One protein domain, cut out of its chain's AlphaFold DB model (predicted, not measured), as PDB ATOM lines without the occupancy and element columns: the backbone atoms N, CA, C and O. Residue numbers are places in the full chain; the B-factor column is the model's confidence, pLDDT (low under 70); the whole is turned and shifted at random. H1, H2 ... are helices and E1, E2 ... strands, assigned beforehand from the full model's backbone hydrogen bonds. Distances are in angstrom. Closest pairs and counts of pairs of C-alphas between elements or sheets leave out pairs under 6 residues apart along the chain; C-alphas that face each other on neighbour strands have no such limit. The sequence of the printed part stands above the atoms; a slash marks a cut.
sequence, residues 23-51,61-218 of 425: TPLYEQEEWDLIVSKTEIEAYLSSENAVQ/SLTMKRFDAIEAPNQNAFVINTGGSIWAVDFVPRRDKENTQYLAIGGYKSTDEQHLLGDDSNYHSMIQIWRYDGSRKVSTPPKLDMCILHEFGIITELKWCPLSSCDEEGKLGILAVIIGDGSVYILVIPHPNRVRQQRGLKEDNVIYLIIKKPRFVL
ATOM      1  N   THR A  23      68.407 176.565  68.260       88.75
ATOM      2  CA  THR A  23      68.543 177.767  69.096       88.75
ATOM      3  C   THR A  23      69.958 178.348  68.985       88.75
ATOM      4  O   THR A  23      70.908 177.620  69.306       88.75
ATOM      5  N   PRO A  24      70.106 179.624  68.580       90.44
ATOM      6  CA  PRO A  24      71.403 180.260  68.391       90.44
ATOM      7  C   PRO A  24      72.083 180.579  69.725       90.44
ATOM      8  O   PRO A  24      71.424 180.820  70.743       90.44
ATOM      9  N   LEU A  25      73.414 180.619  69.688       91.00
ATOM     10  CA  LEU A  25      74.257 181.118  70.772       91.00
ATOM     11  C   LEU A  25      74.453 182.629  70.623       91.00
ATOM     12  O   LEU A  25      74.799 183.092  69.536       91.00
ATOM     13  N   TYR A  26      74.299 183.383  71.713       91.69
ATOM     14  CA  TYR A  26      74.603 184.815  71.751       91.69
ATOM     15  C   TYR A  26      75.858 185.056  72.594       91.69
ATOM     16  O   TYR A  26      75.828 185.697  73.640       91.69
ATOM     17  N   GLU A  27      76.983 184.504  72.129       84.00
ATOM     18  CA  GLU A  27      78.229 184.380  72.903       84.00
ATOM     19  C   GLU A  27      78.732 185.703  73.488       84.00
ATOM     20  O   GLU A  27      79.195 185.715  74.617       84.00
ATOM     21  N   GLN A  28      78.614 186.813  72.756       87.06
ATOM     22  CA  GLN A  28      79.096 188.126  73.209       87.06
ATOM     23  C   GLN A  28      78.158 188.814  74.215       87.06
ATOM     24  O   GLN A  28      78.600 189.668  74.985       87.06
ATOM     25  N   GLU A  29      76.870 188.467  74.188       92.75
ATOM     26  CA  GLU A  29      75.842 189.077  75.040       92.75
ATOM     27  C   GLU A  29      75.648 188.296  76.341       92.75
ATOM     28  O   GLU A  29      75.412 188.887  77.393       92.75
ATOM     29  N   GLU A  30      75.740 186.969  76.267       94.81
ATOM     30  CA  GLU A  30      75.410 186.062  77.367       94.81
ATOM     31  C   GLU A  30      76.638 185.670  78.198       94.81
ATOM     32  O   GLU A  30      76.494 185.393  79.390       94.81
ATOM     33  N   TRP A  31      77.839 185.682  77.605       95.62
ATOM     34  CA  TRP A  31      79.022 185.040  78.181       95.62
ATOM     35  C   TRP A  31      80.278 185.907  78.097       95.62
ATOM     36  O   TRP A  31      80.558 186.530  77.075       95.62
ATOM     37  N   ASP A  32      81.092 185.872  79.150       94.75
ATOM     38  CA  ASP A  32      82.475 186.355  79.118       94.75
ATOM     39  C   ASP A  32      83.439 185.239  79.509       94.75
ATOM     40  O   ASP A  32      83.168 184.444  80.407       94.75
ATOM     41  N   LEU A  33      84.590 185.189  78.837       93.06
ATOM     42  CA  LEU A  33      85.673 184.285  79.207       93.06
ATOM     43  C   LEU A  33      86.539 184.949  80.276       93.06
ATOM     44  O   LEU A  33      87.151 185.985  80.013       93.06
ATOM     45  N   ILE A  34      86.665 184.302  81.431       91.75
ATOM     46  CA  ILE A  34      87.581 184.731  82.485       91.75
ATOM     47  C   ILE A  34      88.916 184.004  82.324       91.75
ATOM     48  O   ILE A  34      88.983 182.777  82.257       91.75
ATOM     49  N   VAL A  35      89.997 184.781  82.260       85.62
ATOM     50  CA  VAL A  35      91.377 184.268  82.139       85.62
ATOM     51  C   VAL A  35      92.207 184.598  83.385       85.62
ATOM     52  O   VAL A  35      93.199 183.927  83.674       85.62
ATOM     53  N   SER A  36      91.801 185.618  84.146       89.81
ATOM     54  CA  SER A  36      92.473 186.036  85.374       89.81
ATOM     55  C   SER A  36      92.270 185.000  86.479       89.81
ATOM     56  O   SER A  36      91.146 184.730  86.894       89.81
ATOM     57  N   LYS A  37      93.367 184.431  86.991       88.00
ATOM     58  CA  LYS A  37      93.309 183.446  88.086       88.00
ATOM     59  C   LYS A  37      92.697 184.030  89.359       88.00
ATOM     60  O   LYS A  37      91.926 183.349  90.019       88.00
ATOM     61  N   THR A  38      93.002 185.290  89.659       89.81
ATOM     62  CA  THR A  38      92.510 185.981  90.856       89.81
ATOM     63  C   THR A  38      90.996 186.177  90.823       89.81
ATOM     64  O   THR A  38      90.343 186.057  91.852       89.81
ATOM     65  N   GLU A  39      90.419 186.428  89.643       90.75
ATOM     66  CA  GLU A  39      88.960 186.519  89.491       90.75
ATOM     67  C   GLU A  39      88.304 185.147  89.672       90.75
ATOM     68  O   GLU A  39      87.302 185.026  90.369       90.75
ATOM     69  N   ILE A  40      88.907 184.092  89.114       92.19
ATOM     70  CA  ILE A  40      88.397 182.718  89.235       92.19
ATOM     71  C   ILE A  40      88.371 182.262  90.701       92.19
ATOM     72  O   ILE A  40      87.405 181.629  91.124       92.19
ATOM     73  N   GLU A  41      89.398 182.598  91.488       91.06
ATOM     74  CA  GLU A  41      89.521 182.212  92.902       91.06
ATOM     75  C   GLU A  41      88.305 182.611  93.755       91.06
ATOM     76  O   GLU A  41      87.936 181.869  94.670       91.06
ATOM     77  N   ALA A  42      87.625 183.713  93.422       90.81
ATOM     78  CA  ALA A  42      86.422 184.156  94.127       90.81
ATOM     79  C   ALA A  42      85.253 183.158  94.016       90.81
ATOM     80  O   ALA A  42      84.475 183.015  94.962       90.81
ATOM     81  N   TYR A  43      85.161 182.409  92.913       92.12
ATOM     82  CA  TYR A  43      84.071 181.460  92.643       92.12
ATOM     83  C   TYR A  43      84.399 180.023  93.057       92.12
ATOM     84  O   TYR A  43      83.500 179.200  93.219       92.12
ATOM     85  N   LEU A  44      85.680 179.689  93.231       89.19
ATOM     86  CA  LEU A  44      86.081 178.323  93.557       89.19
ATOM     87  C   LEU A  44      85.625 177.911  94.963       89.19
ATOM     88  O   LEU A  44      85.637 178.725  95.886       89.19
ATOM     89  N   SER A  45      85.283 176.633  95.139       82.12
ATOM     90  CA  SER A  45      85.023 176.036  96.455       82.12
ATOM     91  C   SER A  45      86.227 176.149  97.390       82.12
ATOM     92  O   SER A  45      87.358 176.267  96.917       82.12
ATOM     93  N   SER A  46      86.025 176.125  98.709       77.81
ATOM     94  CA  SER A  46      87.151 176.038  99.653       77.81
ATOM     95  C   SER A  46      87.992 174.783  99.370       77.81
ATOM     96  O   SER A  46      87.525 173.825  98.748       77.81
ATOM     97  N   GLU A  47      89.272 174.784  99.756       77.00
ATOM     98  CA  GLU A  47      90.086 173.574  99.611       77.00
ATOM     99  C   GLU A  47      89.496 172.455 100.474       77.00
ATOM    100  O   GLU A  47      89.582 172.486 101.698       77.00
ATOM    101  N   ASN A  48      88.887 171.467  99.817       77.75
ATOM    102  CA  ASN A  48      88.257 170.328 100.467       77.75
ATOM    103  C   ASN A  48      88.928 169.035  99.997       77.75
ATOM    104  O   ASN A  48      88.554 168.446  98.979       77.75
ATOM    105  N   ALA A  49      89.988 168.641 100.703       84.25
ATOM    106  CA  ALA A  49      90.645 167.361 100.481       84.25
ATOM    107  C   ALA A  49      89.920 166.273 101.281       84.25
ATOM    108  O   ALA A  49      89.844 166.345 102.507       84.25
ATOM    109  N   VAL A  50      89.420 165.250 100.590       82.88
ATOM    110  CA  VAL A  50      88.610 164.183 101.190       82.88
ATOM    111  C   VAL A  50      89.392 162.875 101.178       82.88
ATOM    112  O   VAL A  50      90.012 162.523 100.174       82.88
ATOM    113  N   GLN A  51      89.363 162.143 102.292       82.44
ATOM    114  CA  GLN A  51      89.881 160.776 102.355       82.44
ATOM    115  C   GLN A  51      88.806 159.804 101.876       82.44
ATOM    116  O   GLN A  51      87.701 159.783 102.413       82.44
ATOM    117  N   SER A  61      93.355 154.382 102.450       74.88
ATOM    118  CA  SER A  61      92.589 155.592 102.151       74.88
ATOM    119  C   SER A  61      93.355 156.454 101.151       74.88
ATOM    120  O   SER A  61      94.523 156.780 101.381       74.88
ATOM    121  N   LEU A  62      92.699 156.862 100.067       83.44
ATOM    122  CA  LEU A  62      93.263 157.791  99.095       83.44
ATOM    123  C   LEU A  62      92.802 159.215  99.412       83.44
ATOM    124  O   LEU A  62      91.611 159.457  99.604       83.44
ATOM    125  N   THR A  63      93.725 160.173  99.419       87.31
ATOM    126  CA  THR A  63      93.374 161.591  99.550       87.31
ATOM    127  C   THR A  63      93.053 162.169  98.179       87.31
ATOM    128  O   THR A  63      93.926 162.220  97.317       87.31
ATOM    129  N   MET A  64      91.822 162.637  97.988       88.25
ATOM    130  CA  MET A  64      91.383 163.317  96.772       88.25
ATOM    131  C   MET A  64      91.299 164.819  97.010       88.25
ATOM    132  O   MET A  64      90.571 165.265  97.899       88.25
ATOM    133  N   LYS A  65      91.994 165.613  96.198       91.50
ATOM    134  CA  LYS A  65      91.872 167.073  96.212       91.50
ATOM    135  C   LYS A  65      90.638 167.517  95.432       91.50
ATOM    136  O   LYS A  65      90.007 166.743  94.713       91.50
ATOM    137  N   ARG A  66      90.300 168.798  95.575       90.56
ATOM    138  CA  ARG A  66      89.260 169.448  94.777       90.56
ATOM    139  C   ARG A  66      89.537 169.247  93.283       90.56
ATOM    140  O   ARG A  66      90.617 169.579  92.805       90.56
ATOM    141  N   PHE A  67      88.510 168.791  92.577       92.25
ATOM    142  CA  PHE A  67      88.487 168.457  91.153       92.25
ATOM    143  C   PHE A  67      89.309 167.233  90.741       92.25
ATOM    144  O   PHE A  67      89.501 167.007  89.545       92.25
ATOM    145  N   ASP A  68      89.734 166.410  91.699       91.00
ATOM    146  CA  ASP A  68      90.290 165.100  91.383       91.00
ATOM    147  C   ASP A  68      89.175 164.104  91.040       91.00
ATOM    148  O   ASP A  68      88.079 164.123  91.613       91.00
ATOM    149  N   ALA A  69      89.494 163.183  90.134       90.56
ATOM    150  CA  ALA A  69      88.671 162.032  89.807       90.56
ATOM    151  C   ALA A  69      89.533 160.767  89.818       90.56
ATOM    152  O   ALA A  69      90.647 160.760  89.291       90.56
ATOM    153  N   ILE A  70      89.010 159.696  90.407       86.62
ATOM    154  CA  ILE A  70      89.683 158.399  90.491       86.62
ATOM    155  C   ILE A  70      88.762 157.283  90.015       86.62
ATOM    156  O   ILE A  70      87.539 157.369  90.128       86.62
ATOM    157  N   GLU A  71      89.357 156.226  89.484       83.44
ATOM    158  CA  GLU A  71      88.644 155.005  89.118       83.44
ATOM    159  C   GLU A  71      88.428 154.122  90.350       83.44
ATOM    160  O   GLU A  71      89.337 153.921  91.160       83.44
ATOM    161  N   ALA A  72      87.216 153.587  90.492       76.25
ATOM    162  CA  ALA A  72      86.907 152.607  91.520       76.25
ATOM    163  C   ALA A  72      87.451 151.217  91.118       76.25
ATOM    164  O   ALA A  72      87.233 150.777  89.988       76.25
ATOM    165  N   PRO A  73      88.122 150.471  92.019       67.62
ATOM    166  CA  PRO A  73      88.673 149.161  91.694       67.62
ATOM    167  C   PRO A  73      87.575 148.194  91.246       67.62
ATOM    168  O   PRO A  73      86.555 148.050  91.920       67.62
ATOM    169  N   ASN A  74      87.810 147.474  90.145       60.03
ATOM    170  CA  ASN A  74      86.929 146.413  89.632       60.03
ATOM    171  C   ASN A  74      85.495 146.859  89.283       60.03
ATOM    172  O   ASN A  74      84.609 146.018  89.106       60.03
ATOM    173  N   GLN A  75      85.258 148.164  89.161       61.34
ATOM    174  CA  GLN A  75      83.974 148.739  88.796       61.34
ATOM    175  C   GLN A  75      84.228 149.747  87.678       61.34
ATOM    176  O   GLN A  75      85.105 150.590  87.804       61.34
ATOM    177  N   ASN A  76      83.464 149.689  86.583       69.81
ATOM    178  CA  ASN A  76      83.471 150.741  85.555       69.81
ATOM    179  C   ASN A  76      82.787 152.002  86.119       69.81
ATOM    180  O   ASN A  76      81.716 152.397  85.658       69.81
ATOM    181  N   ALA A  77      83.346 152.555  87.190       78.50
ATOM    182  CA  ALA A  77      82.794 153.619  87.997       78.50
ATOM    183  C   ALA A  77      83.922 154.556  88.423       78.50
ATOM    184  O   ALA A  77      85.053 154.136  88.669       78.50
ATOM    185  N   PHE A  78      83.581 155.833  88.537       84.44
ATOM    186  CA  PHE A  78      84.510 156.872  88.938       84.44
ATOM    187  C   PHE A  78      83.975 157.587  90.168       84.44
ATOM    188  O   PHE A  78      82.767 157.779  90.317       84.44
ATOM    189  N   VAL A  79      84.890 157.993  91.038       86.38
ATOM    190  CA  VAL A  79      84.608 158.882  92.161       86.38
ATOM    191  C   VAL A  79      85.210 160.233  91.823       86.38
ATOM    192  O   VAL A  79      86.366 160.309  91.414       86.38
ATOM    193  N   ILE A  80      84.419 161.292  91.979       90.50
ATOM    194  CA  ILE A  80      84.810 162.669  91.681       90.50
ATOM    195  C   ILE A  80      84.686 163.485  92.965       90.50
ATOM    196  O   ILE A  80      83.647 163.435  93.624       90.50
ATOM    197  N   ASN A  81      85.720 164.254  93.302       91.19
ATOM    198  CA  ASN A  81      85.641 165.278  94.337       91.19
ATOM    199  C   ASN A  81      85.364 166.640  93.683       91.19
ATOM    200  O   ASN A  81      86.253 167.265  93.110       91.19
ATOM    201  N   THR A  82      84.129 167.126  93.784       90.81
ATOM    202  CA  THR A  82      83.692 168.419  93.221       90.81
ATOM    203  C   THR A  82      84.105 169.618  94.083       90.81
ATOM    204  O   THR A  82      83.948 170.766  93.670       90.81
ATOM    205  N   GLY A  83      84.636 169.371  95.286       89.12
ATOM    206  CA  GLY A  83      85.102 170.369  96.249       89.12
ATOM    207  C   GLY A  83      84.025 171.066  97.082       89.12
ATOM    208  O   GLY A  83      84.384 171.775  98.014       89.12
ATOM    209  N   GLY A  84      82.741 170.889  96.778       86.44
ATOM    210  CA  GLY A  84      81.629 171.548  97.474       86.44
ATOM    211  C   GLY A  84      80.416 170.631  97.629       86.44
ATOM    212  O   GLY A  84      80.429 169.492  97.154       86.44
ATOM    213  N   SER A  85      79.366 171.116  98.294       87.25
ATOM    214  CA  SER A  85      78.130 170.342  98.467       87.25
ATOM    215  C   SER A  85      77.355 170.250  97.152       87.25
ATOM    216  O   SER A  85      77.144 171.260  96.478       87.25
ATOM    217  N   ILE A  86      76.926 169.042  96.783       89.94
ATOM    218  CA  ILE A  86      76.233 168.764  95.521       89.94
ATOM    219  C   ILE A  86      74.724 168.757  95.762       89.94
ATOM    220  O   ILE A  86      74.198 167.823  96.364       89.94
ATOM    221  N   TRP A  87      74.030 169.752  95.216       88.81
ATOM    222  CA  TRP A  87      72.567 169.869  95.302       88.81
ATOM    223  C   TRP A  87      71.871 169.590  93.976       88.81
ATOM    224  O   TRP A  87      70.728 169.151  93.968       88.81
ATOM    225  N   ALA A  88      72.577 169.795  92.864       91.62
ATOM    226  CA  ALA A  88      72.011 169.718  91.528       91.62
ATOM    227  C   ALA A  88      72.959 168.974  90.563       91.62
ATOM    228  O   ALA A  88      74.149 169.272  90.504       91.62
ATOM    229  N   VAL A  89      72.472 167.936  89.882       93.19
ATOM    230  CA  VAL A  89      73.252 167.066  88.997       93.19
ATOM    231  C   VAL A  89      72.377 166.610  87.851       93.19
ATOM    232  O   VAL A  89      71.260 166.133  88.062       93.19
ATOM    233  N   ASP A  90      72.894 166.738  86.635       93.81
ATOM    234  CA  ASP A  90      72.204 166.219  85.466       93.81
ATOM    235  C   ASP A  90      73.159 165.946  84.304       93.81
ATOM    236  O   ASP A  90      74.125 166.684  84.067       93.81
ATOM    237  N   PHE A  91      72.884 164.871  83.571       91.56
ATOM    238  CA  PHE A  91      73.668 164.479  82.405       91.56
ATOM    239  C   PHE A  91      73.207 165.259  81.178       91.56
ATOM    240  O   PHE A  91      72.010 165.423  80.944       91.56
ATOM    241  N   VAL A  92      74.157 165.703  80.355       89.94
ATOM    242  CA  VAL A  92      73.821 166.280  79.052       89.94
ATOM    243  C   VAL A  92      73.201 165.178  78.182       89.94
ATOM    244  O   VAL A  92      73.814 164.114  78.038       89.94
ATOM    245  N   PRO A  93      72.021 165.401  77.571       84.75
ATOM    246  CA  PRO A  93      71.366 164.404  76.735       84.75
ATOM    247  C   PRO A  93      72.276 163.915  75.603       84.75
ATOM    248  O   PRO A  93      72.737 164.696  74.766       84.75
ATOM    249  N   ARG A  94      72.517 162.602  75.575       73.56
ATOM    250  CA  ARG A  94      73.436 161.947  74.638       73.56
ATOM    251  C   ARG A  94      72.954 162.053  73.189       73.56
ATOM    252  O   ARG A  94      71.788 161.792  72.894       73.56
ATOM    253  N   ARG A  95      73.891 162.296  72.267       67.31
ATOM    254  CA  ARG A  95      73.715 162.028  70.831       67.31
ATOM    255  C   ARG A  95      74.501 160.791  70.402       67.31
ATOM    256  O   ARG A  95      75.611 160.552  70.862       67.31
ATOM    257  N   ASP A  96      73.920 160.007  69.496       59.00
ATOM    258  CA  ASP A  96      74.428 158.686  69.079       59.00
ATOM    259  C   ASP A  96      75.841 158.691  68.465       59.00
ATOM    260  O   ASP A  96      76.457 157.631  68.351       59.00
ATOM    261  N   LYS A  97      76.341 159.849  68.018       63.09
ATOM    262  CA  LYS A  97      77.580 159.947  67.236       63.09
ATOM    263  C   LYS A  97      78.833 160.177  68.077       63.09
ATOM    264  O   LYS A  97      79.922 159.869  67.599       63.09
ATOM    265  N   GLU A  98      78.689 160.675  69.301       67.50
ATOM    266  CA  GLU A  98      79.817 161.097  70.131       67.50
ATOM    267  C   GLU A  98      80.015 160.152  71.321       67.50
ATOM    268  O   GLU A  98      79.069 159.708  71.982       67.50
ATOM    269  N   ASN A  99      81.280 159.813  71.570       79.62
ATOM    270  CA  ASN A  99      81.675 159.056  72.754       79.62
ATOM    271  C   ASN A  99      81.870 159.974  73.962       79.62
ATOM    272  O   ASN A  99      81.664 159.532  75.089       79.62
ATOM    273  N   THR A 100      82.231 161.237  73.737       86.12
ATOM    274  CA  THR A 100      82.358 162.240  74.792       86.12
ATOM    275  C   THR A 100      80.987 162.532  75.385       86.12
ATOM    276  O   THR A 100      80.020 162.780  74.668       86.12
ATOM    277  N   GLN A 101      80.896 162.479  76.705       88.19
ATOM    278  CA  GLN A 101      79.682 162.784  77.444       88.19
ATOM    279  C   GLN A 101      79.985 163.809  78.523       88.19
ATOM    280  O   GLN A 101      81.125 163.946  78.973       88.19
ATOM    281  N   TYR A 102      78.944 164.530  78.925       92.25
ATOM    282  CA  TYR A 102      79.063 165.656  79.829       92.25
ATOM    283  C   TYR A 102      78.090 165.532  80.999       92.25
ATOM    284  O   TYR A 102      76.946 165.105  80.838       92.25
ATOM    285  N   LEU A 103      78.555 165.926  82.178       94.25
ATOM    286  CA  LEU A 103      77.800 165.948  83.426       94.25
ATOM    287  C   LEU A 103      77.857 167.357  84.012       94.25
ATOM    288  O   LEU A 103      78.946 167.892  84.216       94.25
ATOM    289  N   ALA A 104      76.695 167.944  84.286       96.62
ATOM    290  CA  ALA A 104      76.593 169.215  84.988       96.62
ATOM    291  C   ALA A 104      76.393 168.980  86.482       96.62
ATOM    292  O   ALA A 104      75.587 168.137  86.872       96.62
ATOM    293  N   ILE A 105      77.108 169.745  87.305       95.94
ATOM    294  CA  ILE A 105      77.027 169.697  88.764       95.94
ATOM    295  C   ILE A 105      76.920 171.123  89.304       95.94
ATOM    296  O   ILE A 105      77.719 171.983  88.946       95.94
ATOM    297  N   GLY A 106      75.958 171.357  90.187       93.75
ATOM    298  CA  GLY A 106      75.746 172.607  90.905       93.75
ATOM    299  C   GLY A 106      75.475 172.363  92.389       93.75
ATOM    300  O   GLY A 106      75.184 171.243  92.824       93.75
ATOM    301  N   GLY A 107      75.585 173.427  93.174       90.38
ATOM    302  CA  GLY A 107      75.342 173.387  94.607       90.38
ATOM    303  C   GLY A 107      76.075 174.501  95.336       90.38
ATOM    304  O   GLY A 107      76.074 175.647  94.879       90.38
ATOM    305  N   TYR A 108      76.650 174.166  96.490       87.81
ATOM    306  CA  TYR A 108      77.261 175.137  97.401       87.81
ATOM    307  C   TYR A 108      78.784 175.111  97.262       87.81
ATOM    308  O   TYR A 108      79.390 174.075  96.973       87.81
ATOM    309  N   LYS A 109      79.415 176.255  97.522       84.31
ATOM    310  CA  LYS A 109      80.870 176.446  97.511       84.31
ATOM    311  C   LYS A 109      81.565 175.669  98.631       84.31
ATOM    312  O   LYS A 109      82.699 175.240  98.446       84.31
ATOM    313  N   SER A 110      80.906 175.471  99.770       81.06
ATOM    314  CA  SER A 110      81.427 174.713 100.913       81.06
ATOM    315  C   SER A 110      80.462 173.601 101.323       81.06
ATOM    316  O   SER A 110      79.290 173.597 100.949       81.06
ATOM    317  N   THR A 111      80.963 172.641 102.095       76.00
ATOM    318  CA  THR A 111      80.163 171.567 102.697       76.00
ATOM    319  C   THR A 111      79.438 171.985 103.966       76.00
ATOM    320  O   THR A 111      78.428 171.382 104.310       76.00
ATOM    321  N   ASP A 112      79.923 173.032 104.632       77.44
ATOM    322  CA  ASP A 112      79.475 173.396 105.984       77.44
ATOM    323  C   ASP A 112      78.565 174.637 105.976       77.44
ATOM    324  O   ASP A 112      78.250 175.215 107.015       77.44
ATOM    325  N   GLU A 113      78.157 175.075 104.786       78.56
ATOM    326  CA  GLU A 113      77.316 176.249 104.596       78.56
ATOM    327  C   GLU A 113      75.830 175.908 104.673       78.56
ATOM    328  O   GLU A 113      75.355 174.903 104.140       78.56
ATOM    329  N   GLN A 114      75.081 176.812 105.299       78.56
ATOM    330  CA  GLN A 114      73.627 176.790 105.333       78.56
ATOM    331  C   GLN A 114      73.111 178.076 104.710       78.56
ATOM    332  O   GLN A 114      73.541 179.167 105.077       78.56
ATOM    333  N   HIS A 115      72.168 177.929 103.789       80.19
ATOM    334  CA  HIS A 115      71.528 179.034 103.090       80.19
ATOM    335  C   HIS A 115      70.030 178.968 103.353       80.19
ATOM    336  O   HIS A 115      69.430 177.890 103.307       80.19
ATOM    337  N   LEU A 116      69.434 180.112 103.679       80.12
ATOM    338  CA  LEU A 116      67.986 180.219 103.808       80.12
ATOM    339  C   LEU A 116      67.362 180.271 102.410       80.12
ATOM    340  O   LEU A 116      67.937 180.842 101.486       80.12
ATOM    341  N   LEU A 117      66.173 179.684 102.256       79.81
ATOM    342  CA  LEU A 117      65.416 179.798 101.008       79.81
ATOM    343  C   LEU A 117      65.049 181.267 100.763       79.81
ATOM    344  O   LEU A 117      64.497 181.915 101.655       79.81
ATOM    345  N   GLY A 118      65.315 181.762  99.555       74.50
ATOM    346  CA  GLY A 118      65.008 183.142  99.174       74.50
ATOM    347  C   GLY A 118      66.055 184.157  99.614       74.50
ATOM    348  O   GLY A 118      65.745 185.344  99.658       74.50
ATOM    349  N   ASP A 119      67.258 183.710  99.979       76.00
ATOM    350  CA  ASP A 119      68.374 184.625 100.186       76.00
ATOM    351  C   ASP A 119      68.930 185.093  98.832       76.00
ATOM    352  O   ASP A 119      69.530 184.321  98.081       76.00
ATOM    353  N   ASP A 120      68.743 186.380  98.539       65.50
ATOM    354  CA  ASP A 120      69.224 187.062  97.327       65.50
ATOM    355  C   ASP A 120      70.710 187.464  97.459       65.50
ATOM    356  O   ASP A 120      71.145 188.492  96.929       65.50
ATOM    357  N   SER A 121      71.506 186.715  98.226       65.56
ATOM    358  CA  SER A 121      72.903 187.067  98.456       65.56
ATOM    359  C   SER A 121      73.697 187.014  97.142       65.56
ATOM    360  O   SER A 121      73.540 186.092  96.340       65.56
ATOM    361  N   ASN A 122      74.573 188.012  96.924       75.75
ATOM    362  CA  ASN A 122      75.553 188.076  95.819       75.75
ATOM    363  C   ASN A 122      76.645 187.004  96.002       75.75
ATOM    364  O   ASN A 122      77.844 187.277  96.145       75.75
ATOM    365  N   TYR A 123      76.206 185.762  96.107       85.88
ATOM    366  CA  TYR A 123      77.015 184.611  96.409       85.88
ATOM    367  C   TYR A 123      77.652 184.108  95.122       85.88
ATOM    368  O   TYR A 123      76.973 183.787  94.144       85.88
ATOM    369  N   HIS A 124      78.978 184.057  95.137       90.12
ATOM    370  CA  HIS A 124      79.778 183.614  94.009       90.12
ATOM    371  C   HIS A 124      79.819 182.089  94.005       90.12
ATOM    372  O   HIS A 124      80.337 181.472  94.939       90.12
ATOM    373  N   SER A 125      79.291 181.485  92.946       91.31
ATOM    374  CA  SER A 125      79.266 180.034  92.770       91.31
ATOM    375  C   SER A 125      79.503 179.654  91.309       91.31
ATOM    376  O   SER A 125      79.742 180.505  90.446       91.31
ATOM    377  N   MET A 126      79.497 178.352  91.037       94.31
ATOM    378  CA  MET A 126      79.704 177.820  89.699       94.31
ATOM    379  C   MET A 126      78.899 176.551  89.428       94.31
ATOM    380  O   MET A 126      78.703 175.711  90.306       94.31
ATOM    381  N   ILE A 127      78.541 176.371  88.158       96.81
ATOM    382  CA  ILE A 127      78.123 175.085  87.594       96.81
ATOM    383  C   ILE A 127      79.359 174.437  86.974       96.81
ATOM    384  O   ILE A 127      79.997 175.008  86.089       96.81
ATOM    385  N   GLN A 128      79.701 173.240  87.428       96.75
ATOM    386  CA  GLN A 128      80.815 172.456  86.906       96.75
ATOM    387  C   GLN A 128      80.326 171.560  85.769       96.75
ATOM    388  O   GLN A 128      79.347 170.836  85.935       96.75
ATOM    389  N   ILE A 129      81.027 171.568  84.638       97.12
ATOM    390  CA  ILE A 129      80.781 170.698  83.488       97.12
ATOM    391  C   ILE A 129      81.952 169.724  83.356       97.12
ATOM    392  O   ILE A 129      83.071 170.095  82.991       97.12
ATOM    393  N   TRP A 130      81.677 168.463  83.658       95.75
ATOM    394  CA  TRP A 130      82.636 167.367  83.639       95.75
ATOM    395  C   TRP A 130      82.508 166.575  82.344       95.75
ATOM    396  O   TRP A 130      81.407 166.141  82.015       95.75
ATOM    397  N   ARG A 131      83.617 166.353  81.633       92.75
ATOM    398  CA  ARG A 131      83.671 165.462  80.467       92.75
ATOM    399  C   ARG A 131      84.130 164.068  80.866       92.75
ATOM    400  O   ARG A 131      85.034 163.924  81.690       92.75
ATOM    401  N   TYR A 132      83.570 163.047  80.237       89.25
ATOM    402  CA  TYR A 132      84.023 161.665  80.374       89.25
ATOM    403  C   TYR A 132      83.813 160.883  79.075       89.25
ATOM    404  O   TYR A 132      83.030 161.286  78.214       89.25
ATOM    405  N   ASP A 133      84.528 159.766  78.923       85.94
ATOM    406  CA  ASP A 133      84.379 158.880  77.768       85.94
ATOM    407  C   ASP A 133      83.287 157.823  78.020       85.94
ATOM    408  O   ASP A 133      83.427 156.922  78.849       85.94
ATOM    409  N   GLY A 134      82.193 157.907  77.265       76.88
ATOM    410  CA  GLY A 134      81.092 156.946  77.269       76.88
ATOM    411  C   GLY A 134      81.356 155.668  76.456       76.88
ATOM    412  O   GLY A 134      80.510 154.771  76.446       76.88
ATOM    413  N   SER A 135      82.502 155.544  75.772       71.62
ATOM    414  CA  SER A 135      82.824 154.418  74.879       71.62
ATOM    415  C   SER A 135      83.083 153.089  75.599       71.62
ATOM    416  O   SER A 135      83.118 152.043  74.946       71.62
ATOM    417  N   ARG A 136      83.261 153.106  76.932       62.16
ATOM    418  CA  ARG A 136      83.584 151.951  77.805       62.16
ATOM    419  C   ARG A 136      84.907 151.242  77.501       62.16
ATOM    420  O   ARG A 136      85.238 150.279  78.188       62.16
ATOM    421  N   LYS A 137      85.630 151.649  76.455       62.06
ATOM    422  CA  LYS A 137      86.857 150.983  75.991       62.06
ATOM    423  C   LYS A 137      88.099 151.494  76.703       62.06
ATOM    424  O   LYS A 137      89.065 150.748  76.828       62.06
ATOM    425  N   VAL A 138      88.071 152.749  77.139       60.25
ATOM    426  CA  VAL A 138      89.190 153.400  77.808       60.25
ATOM    427  C   VAL A 138      88.710 153.870  79.168       60.25
ATOM    428  O   VAL A 138      87.806 154.699  79.258       60.25
ATOM    429  N   SER A 139      89.316 153.338  80.228       68.50
ATOM    430  CA  SER A 139      89.103 153.872  81.567       68.50
ATOM    431  C   SER A 139      89.895 155.168  81.714       68.50
ATOM    432  O   SER A 139      91.042 155.186  82.160       68.50
ATOM    433  N   THR A 140      89.317 156.258  81.218       82.81
ATOM    434  CA  THR A 140      89.820 157.601  81.492       82.81
ATOM    435  C   THR A 140      88.946 158.230  82.569       82.81
ATOM    436  O   THR A 140      87.731 158.323  82.375       82.81
ATOM    437  N   PRO A 141      89.528 158.653  83.705       87.56
ATOM    438  CA  PRO A 141      88.779 159.380  84.714       87.56
ATOM    439  C   PRO A 141      88.123 160.635  84.120       87.56
ATOM    440  O   PRO A 141      88.750 161.314  83.294       87.56
ATOM    441  N   PRO A 142      86.891 160.968  84.542       91.56
ATOM    442  CA  PRO A 142      86.236 162.213  84.180       91.56
ATOM    443  C   PRO A 142      87.121 163.419  84.493       91.56
ATOM    444  O   PRO A 142      87.799 163.458  85.518       91.56
ATOM    445  N   LYS A 143      87.092 164.424  83.622       93.44
ATOM    446  CA  LYS A 143      87.847 165.669  83.788       93.44
ATOM    447  C   LYS A 143      86.895 166.850  83.830       93.44
ATOM    448  O   LYS A 143      85.962 166.920  83.032       93.44
ATOM    449  N   LEU A 144      87.167 167.809  84.706       95.50
ATOM    450  CA  LEU A 144      86.501 169.103  84.668       95.50
ATOM    451  C   LEU A 144      86.900 169.823  83.373       95.50
ATOM    452  O   LEU A 144      88.084 170.062  83.144       95.50
ATOM    453  N   ASP A 145      85.932 170.123  82.509       95.06
ATOM    454  CA  ASP A 145      86.190 170.686  81.176       95.06
ATOM    455  C   ASP A 145      85.840 172.179  81.120       95.06
ATOM    456  O   ASP A 145      86.559 172.983  80.520       95.06
ATOM    457  N   MET A 146      84.762 172.564  81.805       96.38
ATOM    458  CA  MET A 146      84.271 173.937  81.854       96.38
ATOM    459  C   MET A 146      83.593 174.242  83.196       96.38
ATOM    460  O   MET A 146      82.900 173.399  83.754       96.38
ATOM    461  N   CYS A 147      83.756 175.466  83.687       97.06
ATOM    462  CA  CYS A 147      83.036 176.034  84.819       97.06
ATOM    463  C   CYS A 147      82.236 177.246  84.348       97.06
ATOM    464  O   CYS A 147      82.781 178.147  83.705       97.06
ATOM    465  N   ILE A 148      80.956 177.276  84.699       97.19
ATOM    466  CA  ILE A 148      80.063 178.402  84.459       97.19
ATOM    467  C   ILE A 148      79.921 179.175  85.769       97.19
ATOM    468  O   ILE A 148      79.293 178.690  86.704       97.19
ATOM    469  N   LEU A 149      80.532 180.350  85.836       96.31
ATOM    470  CA  LEU A 149      80.598 181.231  86.995       96.31
ATOM    471  C   LEU A 149      79.367 182.139  87.056       96.31
ATOM    472  O   LEU A 149      78.897 182.632  86.025       96.31
ATOM    473  N   HIS A 150      78.857 182.380  88.260       94.06
ATOM    474  CA  HIS A 150      77.731 183.280  88.487       94.06
ATOM    475  C   HIS A 150      77.728 183.864  89.902       94.06
ATOM    476  O   HIS A 150      78.393 183.356  90.804       94.06
ATOM    477  N   GLU A 151      76.930 184.918  90.088       92.31
ATOM    478  CA  GLU A 151      76.794 185.654  91.358       92.31
ATOM    479  C   GLU A 151      75.349 185.665  91.882       92.31
ATOM    480  O   GLU A 151      75.002 186.439  92.766       92.31
ATOM    481  N   PHE A 152      74.484 184.818  91.317       86.75
ATOM    482  CA  PHE A 152      73.040 184.821  91.579       86.75
ATOM    483  C   PHE A 152      72.596 183.920  92.745       86.75
ATOM    484  O   PHE A 152      71.467 183.439  92.742       86.75
ATOM    485  N   GLY A 153      73.470 183.623  93.708       89.00
ATOM    486  CA  GLY A 153      73.112 182.739  94.820       89.00
ATOM    487  C   GLY A 153      73.575 181.293  94.641       89.00
ATOM    488  O   GLY A 153      74.391 180.965  93.777       89.00
ATOM    489  N   ILE A 154      73.035 180.410  95.476       90.81
ATOM    490  CA  ILE A 154      73.224 178.958  95.387       90.81
ATOM    491  C   ILE A 154      72.437 178.350  94.221       90.81
ATOM    492  O   ILE A 154      71.461 178.927  93.752       90.81
ATOM    493  N   ILE A 155      72.827 177.151  93.788       92.50
ATOM    494  CA  ILE A 155      72.040 176.357  92.838       92.50
ATOM    495  C   ILE A 155      71.339 175.244  93.605       92.50
ATOM    496  O   ILE A 155      72.005 174.383  94.179       92.50
ATOM    497  N   THR A 156      70.010 175.256  93.601       91.50
ATOM    498  CA  THR A 156      69.193 174.254  94.305       91.50
ATOM    499  C   THR A 156      68.761 173.114  93.389       91.50
ATOM    500  O   THR A 156      68.691 171.973  93.832       91.50
ATOM    501  N   GLU A 157      68.539 173.395  92.104       94.50
ATOM    502  CA  GLU A 157      68.264 172.384  91.085       94.50
ATOM    503  C   GLU A 157      68.768 172.835  89.709       94.50
ATOM    504  O   GLU A 157      68.795 174.025  89.391       94.50
ATOM    505  N   LEU A 158      69.153 171.875  88.869       96.31
ATOM    506  CA  LEU A 158      69.478 172.088  87.465       96.31
ATOM    507  C   LEU A 158      68.982 170.900  86.648       96.31
ATOM    508  O   LEU A 158      69.099 169.758  87.097       96.31
ATOM    509  N   LYS A 159      68.438 171.164  85.457       95.62
ATOM    510  CA  LYS A 159      67.981 170.131  84.520       95.62
ATOM    511  C   LYS A 159      68.236 170.533  83.073       95.62
ATOM    512  O   LYS A 159      67.832 171.622  82.645       95.62
ATOM    513  N   TRP A 160      68.861 169.651  82.302       94.62
ATOM    514  CA  TRP A 160      69.051 169.831  80.867       94.62
ATOM    515  C   TRP A 160      67.739 169.617  80.122       94.62
ATOM    516  O   TRP A 160      66.985 168.682  80.387       94.62
ATOM    517  N   CYS A 161      67.477 170.463  79.129       92.12
ATOM    518  CA  CYS A 161      66.376 170.237  78.210       92.12
ATOM    519  C   CYS A 161      66.703 169.007  77.340       92.12
ATOM    520  O   CYS A 161      67.707 169.034  76.613       92.12
ATOM    521  N   PRO A 162      65.865 167.953  77.353       86.44
ATOM    522  CA  PRO A 162      66.180 166.660  76.744       86.44
ATOM    523  C   PRO A 162      66.443 166.756  75.236       86.44
ATOM    524  O   PRO A 162      67.270 166.029  74.700       86.44
ATOM    525  N   LEU A 163      65.784 167.693  74.549       83.38
ATOM    526  CA  LEU A 163      65.841 167.839  73.091       83.38
ATOM    527  C   LEU A 163      66.793 168.952  72.632       83.38
ATOM    528  O   LEU A 163      66.672 169.438  71.512       83.38
ATOM    529  N   SER A 164      67.697 169.411  73.500       82.00
ATOM    530  CA  SER A 164      68.463 170.639  73.256       82.00
ATOM    531  C   SER A 164      69.946 170.458  72.960       82.00
ATOM    532  O   SER A 164      70.563 171.417  72.488       82.00
ATOM    533  N   SER A 165      70.527 169.285  73.232       78.12
ATOM    534  CA  SER A 165      71.953 169.057  72.982       78.12
ATOM    535  C   SER A 165      72.257 169.201  71.496       78.12
ATOM    536  O   SER A 165      71.419 168.828  70.673       78.12
ATOM    537  N   CYS A 166      73.408 169.780  71.147       73.12
ATOM    538  CA  CYS A 166      73.893 169.942  69.774       73.12
ATOM    539  C   CYS A 166      75.326 169.399  69.644       73.12
ATOM    540  O   CYS A 166      75.996 169.214  70.655       73.12
ATOM    541  N   ASP A 167      75.755 169.106  68.414       68.50
ATOM    542  CA  ASP A 167      77.065 168.503  68.118       68.50
ATOM    543  C   ASP A 167      78.230 169.466  68.461       68.50
ATOM    544  O   ASP A 167      78.019 170.666  68.686       68.50
ATOM    545  N   GLU A 168      79.464 168.946  68.443       63.41
ATOM    546  CA  GLU A 168      80.716 169.597  68.888       63.41
ATOM    547  C   GLU A 168      80.983 171.050  68.416       63.41
ATOM    548  O   GLU A 168      81.740 171.780  69.069       63.41
ATOM    549  N   GLU A 169      80.386 171.493  67.305       66.25
ATOM    550  CA  GLU A 169      80.588 172.827  66.704       66.25
ATOM    551  C   GLU A 169      79.554 173.885  67.150       66.25
ATOM    552  O   GLU A 169      79.666 175.071  66.807       66.25
ATOM    553  N   GLY A 170      78.538 173.474  67.913       83.38
ATOM    554  CA  GLY A 170      77.401 174.303  68.303       83.38
ATOM    555  C   GLY A 170      77.330 174.600  69.801       83.38
ATOM    556  O   GLY A 170      78.278 175.079  70.426       83.38
ATOM    557  N   LYS A 171      76.147 174.360  70.370       90.56
ATOM    558  CA  LYS A 171      75.866 174.484  71.804       90.56
ATOM    559  C   LYS A 171      75.915 173.119  72.481       90.56
ATOM    560  O   LYS A 171      75.468 172.140  71.898       90.56
ATOM    561  N   LEU A 172      76.367 173.069  73.729       92.50
ATOM    562  CA  LEU A 172      76.303 171.859  74.543       92.50
ATOM    563  C   LEU A 172      74.847 171.467  74.840       92.50
ATOM    564  O   LEU A 172      74.487 170.297  74.782       92.50
ATOM    565  N   GLY A 173      73.997 172.459  75.110       93.50
ATOM    566  CA  GLY A 173      72.571 172.264  75.353       93.50
ATOM    567  C   GLY A 173      71.918 173.484  75.990       93.50
ATOM    568  O   GLY A 173      72.546 174.532  76.157       93.50
ATOM    569  N   ILE A 174      70.647 173.342  76.351       95.25
ATOM    570  CA  ILE A 174      69.899 174.326  77.134       95.25
ATOM    571  C   ILE A 174      69.706 173.773  78.540       95.25
ATOM    572  O   ILE A 174      69.190 172.669  78.705       95.25
ATOM    573  N   LEU A 175      70.104 174.552  79.538       97.25
ATOM    574  CA  LEU A 175      70.030 174.190  80.945       97.25
ATOM    575  C   LEU A 175      69.053 175.121  81.667       97.25
ATOM    576  O   LEU A 175      69.173 176.341  81.558       97.25
ATOM    577  N   ALA A 176      68.098 174.546  82.396       97.94
ATOM    578  CA  ALA A 176      67.316 175.272  83.391       97.94
ATOM    579  C   ALA A 176      67.982 175.134  84.759       97.94
ATOM    580  O   ALA A 176      68.416 174.038  85.116       97.94
ATOM    581  N   VAL A 177      68.048 176.230  85.511       97.50
ATOM    582  CA  VAL A 177      68.692 176.291  86.829       97.50
ATOM    583  C   VAL A 177      67.794 177.061  87.789       97.50
ATOM    584  O   VAL A 177      67.400 178.179  87.463       97.50
ATOM    585  N   ILE A 178      67.480 176.497  88.956       96.12
ATOM    586  CA  ILE A 178      66.898 177.252  90.071       96.12
ATOM    587  C   ILE A 178      68.044 177.848  90.886       96.12
ATOM    588  O   ILE A 178      68.935 177.125  91.342       96.12
ATOM    589  N   ILE A 179      68.009 179.167  91.049       93.25
ATOM    590  CA  ILE A 179      68.996 179.927  91.820       93.25
ATOM    591  C   ILE A 179      68.474 180.266  93.233       93.25
ATOM    592  O   ILE A 179      67.330 179.950  93.565       93.25
ATOM    593  N   GLY A 180      69.300 180.898  94.075       88.81
ATOM    594  CA  GLY A 180      69.028 181.100  95.511       88.81
ATOM    595  C   GLY A 180      67.747 181.879  95.841       88.81
ATOM    596  O   GLY A 180      67.122 181.623  96.871       88.81
ATOM    597  N   ASP A 181      67.302 182.755  94.936       90.00
ATOM    598  CA  ASP A 181      66.063 183.534  95.069       90.00
ATOM    599  C   ASP A 181      64.798 182.793  94.581       90.00
ATOM    600  O   ASP A 181      63.694 183.347  94.585       90.00
ATOM    601  N   GLY A 182      64.950 181.549  94.113       92.88
ATOM    602  CA  GLY A 182      63.876 180.726  93.560       92.88
ATOM    603  C   GLY A 182      63.482 181.077  92.123       92.88
ATOM    604  O   GLY A 182      62.513 180.513  91.608       92.88
ATOM    605  N   SER A 183      64.183 181.991  91.450       94.88
ATOM    606  CA  SER A 183      64.016 182.236  90.014       94.88
ATOM    607  C   SER A 183      64.591 181.084  89.201       94.88
ATOM    608  O   SER A 183      65.567 180.445  89.595       94.88
ATOM    609  N   VAL A 184      64.019 180.849  88.017       97.44
ATOM    610  CA  VAL A 184      64.534 179.839  87.087       97.44
ATOM    611  C   VAL A 184      65.259 180.521  85.938       97.44
ATOM    612  O   VAL A 184      64.674 181.304  85.190       97.44
ATOM    613  N   TYR A 185      66.542 180.230  85.787       97.44
ATOM    614  CA  TYR A 185      67.379 180.765  84.723       97.44
ATOM    615  C   TYR A 185      67.454 179.749  83.590       97.44
ATOM    616  O   TYR A 185      67.773 178.583  83.811       97.44
ATOM    617  N   ILE A 186      67.181 180.202  82.367       97.94
ATOM    618  CA  ILE A 186      67.412 179.421  81.151       97.94
ATOM    619  C   ILE A 186      68.747 179.851  80.555       97.94
ATOM    620  O   ILE A 186      68.936 181.022  80.227       97.94
ATOM    621  N   LEU A 187      69.664 178.899  80.402       97.38
ATOM    622  CA  LEU A 187      71.014 179.116  79.895       97.38
ATOM    623  C   LEU A 187      71.219 178.313  78.610       97.38
ATOM    624  O   LEU A 187      70.939 177.117  78.574       97.38
ATOM    625  N   VAL A 188      71.731 178.954  77.557       95.81
ATOM    626  CA  VAL A 188      72.142 178.271  76.320       95.81
ATOM    627  C   VAL A 188      73.655 178.103  76.360       95.81
ATOM    628  O   VAL A 188      74.400 179.039  76.083       95.81
ATOM    629  N   ILE A 189      74.109 176.919  76.763       95.75
ATOM    630  CA  ILE A 189      75.513 176.680  77.101       95.75
ATOM    631  C   ILE A 189      76.298 176.361  75.820       95.75
ATOM    632  O   ILE A 189      75.920 175.426  75.107       95.75
ATOM    633  N   PRO A 190      77.380 177.095  75.496       94.75
ATOM    634  CA  PRO A 190      78.204 176.806  74.324       94.75
ATOM    635  C   PRO A 190      78.965 175.485  74.490       94.75
ATOM    636  O   PRO A 190      79.280 175.068  75.605       94.75
ATOM    637  N   HIS A 191      79.271 174.813  73.379       93.12
ATOM    638  CA  HIS A 191      80.070 173.591  73.438       93.12
ATOM    639  C   HIS A 191      81.529 173.911  73.836       93.12
ATOM    640  O   HIS A 191      82.109 174.844  73.266       93.12
ATOM    641  N   PRO A 192      82.171 173.156  74.754       92.81
ATOM    642  CA  PRO A 192      83.551 173.426  75.168       92.81
ATOM    643  C   PRO A 192      84.541 173.501  73.994       92.81
ATOM    644  O   PRO A 192      85.325 174.447  73.918       92.81
ATOM    645  N   ASN A 193      84.460 172.584  73.020       90.69
ATOM    646  CA  ASN A 193      85.350 172.586  71.845       90.69
ATOM    647  C   ASN A 193      85.217 173.867  71.013       90.69
ATOM    648  O   ASN A 193      86.224 174.424  70.572       90.69
ATOM    649  N   ARG A 194      83.994 174.382  70.854       90.50
ATOM    650  CA  ARG A 194      83.732 175.636  70.141       90.50
ATOM    651  C   ARG A 194      84.417 176.816  70.829       90.50
ATOM    652  O   ARG A 194      85.122 177.588  70.179       90.50
ATOM    653  N   VAL A 195      84.274 176.921  72.152       91.88
ATOM    654  CA  VAL A 195      84.919 177.983  72.941       91.88
ATOM    655  C   VAL A 195      86.444 177.888  72.833       91.88
ATOM    656  O   VAL A 195      87.116 178.906  72.660       91.88
ATOM    657  N   ARG A 196      87.007 176.671  72.860       91.06
ATOM    658  CA  ARG A 196      88.453 176.448  72.682       91.06
ATOM    659  C   ARG A 196      88.957 176.934  71.336       91.06
ATOM    660  O   ARG A 196      89.950 177.659  71.298       91.06
ATOM    661  N   GLN A 197      88.274 176.557  70.258       90.00
ATOM    662  CA  GLN A 197      88.644 176.928  68.892       90.00
ATOM    663  C   GLN A 197      88.632 178.448  68.704       90.00
ATOM    664  O   GLN A 197      89.595 179.012  68.192       90.00
ATOM    665  N   GLN A 198      87.588 179.125  69.185       88.06
ATOM    666  CA  GLN A 198      87.472 180.582  69.074       88.06
ATOM    667  C   GLN A 198      88.533 181.343  69.877       88.06
ATOM    668  O   GLN A 198      88.927 182.447  69.500       88.06
ATOM    669  N   ARG A 199      88.965 180.786  71.012       87.50
ATOM    670  CA  ARG A 199      89.846 181.462  71.977       87.50
ATOM    671  C   ARG A 199      91.291 180.962  71.936       87.50
ATOM    672  O   ARG A 199      92.115 181.446  72.706       87.50
ATOM    673  N   GLY A 200      91.610 180.010  71.056       86.81
ATOM    674  CA  GLY A 200      92.949 179.429  70.925       86.81
ATOM    675  C   GLY A 200      93.416 178.670  72.173       86.81
ATOM    676  O   GLY A 200      94.607 178.669  72.485       86.81
ATOM    677  N   LEU A 201      92.491 178.062  72.924       88.50
ATOM    678  CA  LEU A 201      92.807 177.323  74.151       88.50
ATOM    679  C   LEU A 201      93.228 175.883  73.836       88.50
ATOM    680  O   LEU A 201      92.723 175.259  72.906       88.50
ATOM    681  N   LYS A 202      94.123 175.326  74.661       88.56
ATOM    682  CA  LYS A 202      94.493 173.904  74.589       88.56
ATOM    683  C   LYS A 202      93.325 173.015  75.029       88.56
ATOM    684  O   LYS A 202      92.476 173.443  75.815       88.56
ATOM    685  N   GLU A 203      93.325 171.769  74.561       80.81
ATOM    686  CA  GLU A 203      92.271 170.780  74.826       80.81
ATOM    687  C   GLU A 203      92.104 170.451  76.321       80.81
ATOM    688  O   GLU A 203      90.986 170.290  76.794       80.81
ATOM    689  N   ASP A 204      93.193 170.432  77.092       83.50
ATOM    690  CA  ASP A 204      93.164 170.084  78.523       83.50
ATOM    691  C   ASP A 204      92.929 171.277  79.474       83.50
ATOM    692  O   ASP A 204      92.889 171.095  80.690       83.50
ATOM    693  N   ASN A 205      92.785 172.508  78.972       89.88
ATOM    694  CA  ASN A 205      92.606 173.672  79.848       89.88
ATOM    695  C   ASN A 205      91.167 173.755  80.375       89.88
ATOM    696  O   ASN A 205      90.246 173.803  79.577       89.88
ATOM    697  N   VAL A 206      90.926 173.905  81.675       94.50
ATOM    698  CA  VAL A 206      89.556 174.194  82.149       94.50
ATOM    699  C   VAL A 206      89.096 175.560  81.619       94.50
ATOM    700  O   VAL A 206      89.836 176.542  81.711       94.50
ATOM    701  N   ILE A 207      87.899 175.618  81.035       96.06
ATOM    702  CA  ILE A 207      87.284 176.859  80.540       96.06
ATOM    703  C   ILE A 207      86.505 177.511  81.681       96.06
ATOM    704  O   ILE A 207      85.732 176.834  82.344       96.06
ATOM    705  N   TYR A 208      86.647 178.819  81.879       96.69
ATOM    706  CA  TYR A 208      85.865 179.569  82.864       96.69
ATOM    707  C   TYR A 208      85.022 180.623  82.148       96.69
ATOM    708  O   TYR A 208      85.562 181.589  81.608       96.69
ATOM    709  N   LEU A 209      83.704 180.418  82.112       96.25
ATOM    710  CA  LEU A 209      82.747 181.357  81.524       96.25
ATOM    711  C   LEU A 209      81.913 181.994  82.623       96.25
ATOM    712  O   LEU A 209      81.312 181.267  83.399       96.25
ATOM    713  N   ILE A 210      81.817 183.318  82.667       96.38
ATOM    714  CA  ILE A 210      80.874 184.007  83.551       96.38
ATOM    715  C   ILE A 210      79.572 184.317  82.809       96.38
ATOM    716  O   ILE A 210      79.589 184.710  81.637       96.38
ATOM    717  N   ILE A 211      78.440 184.125  83.490       95.94
ATOM    718  CA  ILE A 211      77.119 184.492  82.970       95.94
ATOM    719  C   ILE A 211      76.966 186.013  83.051       95.94
ATOM    720  O   ILE A 211      76.796 186.563  84.137       95.94
ATOM    721  N   LYS A 212      76.954 186.698  81.903       95.12
ATOM    722  CA  LYS A 212      76.607 188.130  81.826       95.12
ATOM    723  C   LYS A 212      75.100 188.325  81.874       95.12
ATOM    724  O   LYS A 212      74.593 189.231  82.532       95.12
ATOM    725  N   LYS A 213      74.385 187.480  81.129       94.75
ATOM    726  CA  LYS A 213      72.936 187.555  80.971       94.75
ATOM    727  C   LYS A 213      72.370 186.159  80.689       94.75
ATOM    728  O   LYS A 213      72.795 185.533  79.719       94.75
ATOM    729  N   PRO A 214      71.404 185.666  81.483       95.94
ATOM    730  CA  PRO A 214      70.679 184.447  81.139       95.94
ATOM    731  C   PRO A 214      69.773 184.687  79.923       95.94
ATOM    732  O   PRO A 214      69.287 185.801  79.716       95.94
ATOM    733  N   ARG A 215      69.480 183.634  79.148       96.12
ATOM    734  CA  ARG A 215      68.558 183.726  78.003       96.12
ATOM    735  C   ARG A 215      67.183 184.194  78.463       96.12
ATOM    736  O   ARG A 215      66.620 185.111  77.875       96.12
ATOM    737  N   PHE A 216      66.675 183.577  79.529       97.31
ATOM    738  CA  PHE A 216      65.442 183.976  80.199       97.31
ATOM    739  C   PHE A 216      65.596 183.877  81.712       97.31
ATOM    740  O   PHE A 216      66.246 182.960  82.215       97.31
ATOM    741  N   VAL A 217      64.932 184.793  82.414       96.38
ATOM    742  CA  VAL A 217      64.645 184.687  83.846       96.38
ATOM    743  C   VAL A 217      63.153 184.415  83.975       96.38
ATOM    744  O   VAL A 217      62.332 185.261  83.620       96.38
ATOM    745  N   LEU A 218      62.799 183.219  84.429       96.69
ATOM    746  CA  LEU A 218      61.419 182.805  84.643       96.69
ATOM    747  C   LEU A 218      61.101 182.980  86.126       96.69
ATOM    748  O   LEU A 218      61.589 182.240  86.982       96.69
TER     749      LEU A 218
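This is residues 23 to 51 and 61 to 218 of the 425 residues of an uncharacterized protein of Rhizopus delemar (strain RA 99-880 / ATCC MYA-4621 / FGSC 9543 / NRRL 43880) (UniProt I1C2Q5). What shape does this backbone make? Two strongly twisted sheets lie face to face as a sandwich, six strands in one and four in the other, with E5 close beside E9 where the sheets meet. E2 and the small hairpin of E3 and E4 lie outside both sheets, and H3 lies near E12 and E8. What is it built of? The printed part has 187 residues, under half of them in named elements, in the order H1 E1 H2 E2 E3 E4 E5 E6 E7 E8 E9 E10 E11 H3 E12 E13, mostly strand. The six-strand sheet, E1 E12 E8 E7 E6 E5, is mixed and the other, E9 E10 E11 E13, is antiparallel. The whole is compact, with a radius of gyration of the C-alphas of 16.1 A and spans of 45 by 39 by 31 A.

How is the larger sheet joined? Its order is E1, residues 31 to 33, E12, 207 to 211, E8, 143 to 150, E7, 125 to 133, E6, 100 to 107, and E5, 86 to 91. E5 E6 E7 E8 form a meander, each strand the antiparallel neighbour of the one before; between E7 and E6, N 128 and O 105 are within hydrogen-bond range at 2.8 A. E12 and E8 are parallel, with N 149 and O 209 at 2.7 A. How does the second sheet stand to it? E9, residues 155 to 160, E10, 171 to 179, and E11, 184 to 190, form another meander, with N 187 and O 175 at 2.8 A, and E13, 216 to 218, follows E11 across the sheet, with N 218 and O 184 at 2.8 A. The facing parts of this sandwich are 9.4 A centre to centre; the closest C-alphas of E5 and E9, Ala 88 and Glu 157, are 4.6 A apart. Where are the other parts? E3, residues 69 to 71, and E4, 78 to 80, form a hairpin, with N 70 and O 79 at 2.9 A; E2, 62 to 64, pairs with no named strand. H3, residues 192 to 199, is on the larger sheet at a height of 7.7 A, while H1, 27 to 30, only grazes both sheets and H2, 37 to 41, only grazes the larger. Each O i to N i+4 pair is within hydrogen-bond range in H2 and H3; H1 is too short for one.

Where are the anchors? H1 begins at C-alpha 27 (78.229, 184.380, 72.903) and E13 ends at C-alpha 218 (61.419, 182.805, 84.643). Which elements are long? E7 measures 26.4 A, E6 23.8 A, E10 21.9 A and E8 20.8 A.

Is anything missing? Residues 52 to 60 are not printed, and C-alphas 51 and 61 are 5.9 A apart. Which link is long? That from E6 to E7, with 17 residues. Where is confidence low? Residues 73 to 76, 95 to 98, 120 to 121, 136 to 139 and 167 to 169 have pLDDT under 70.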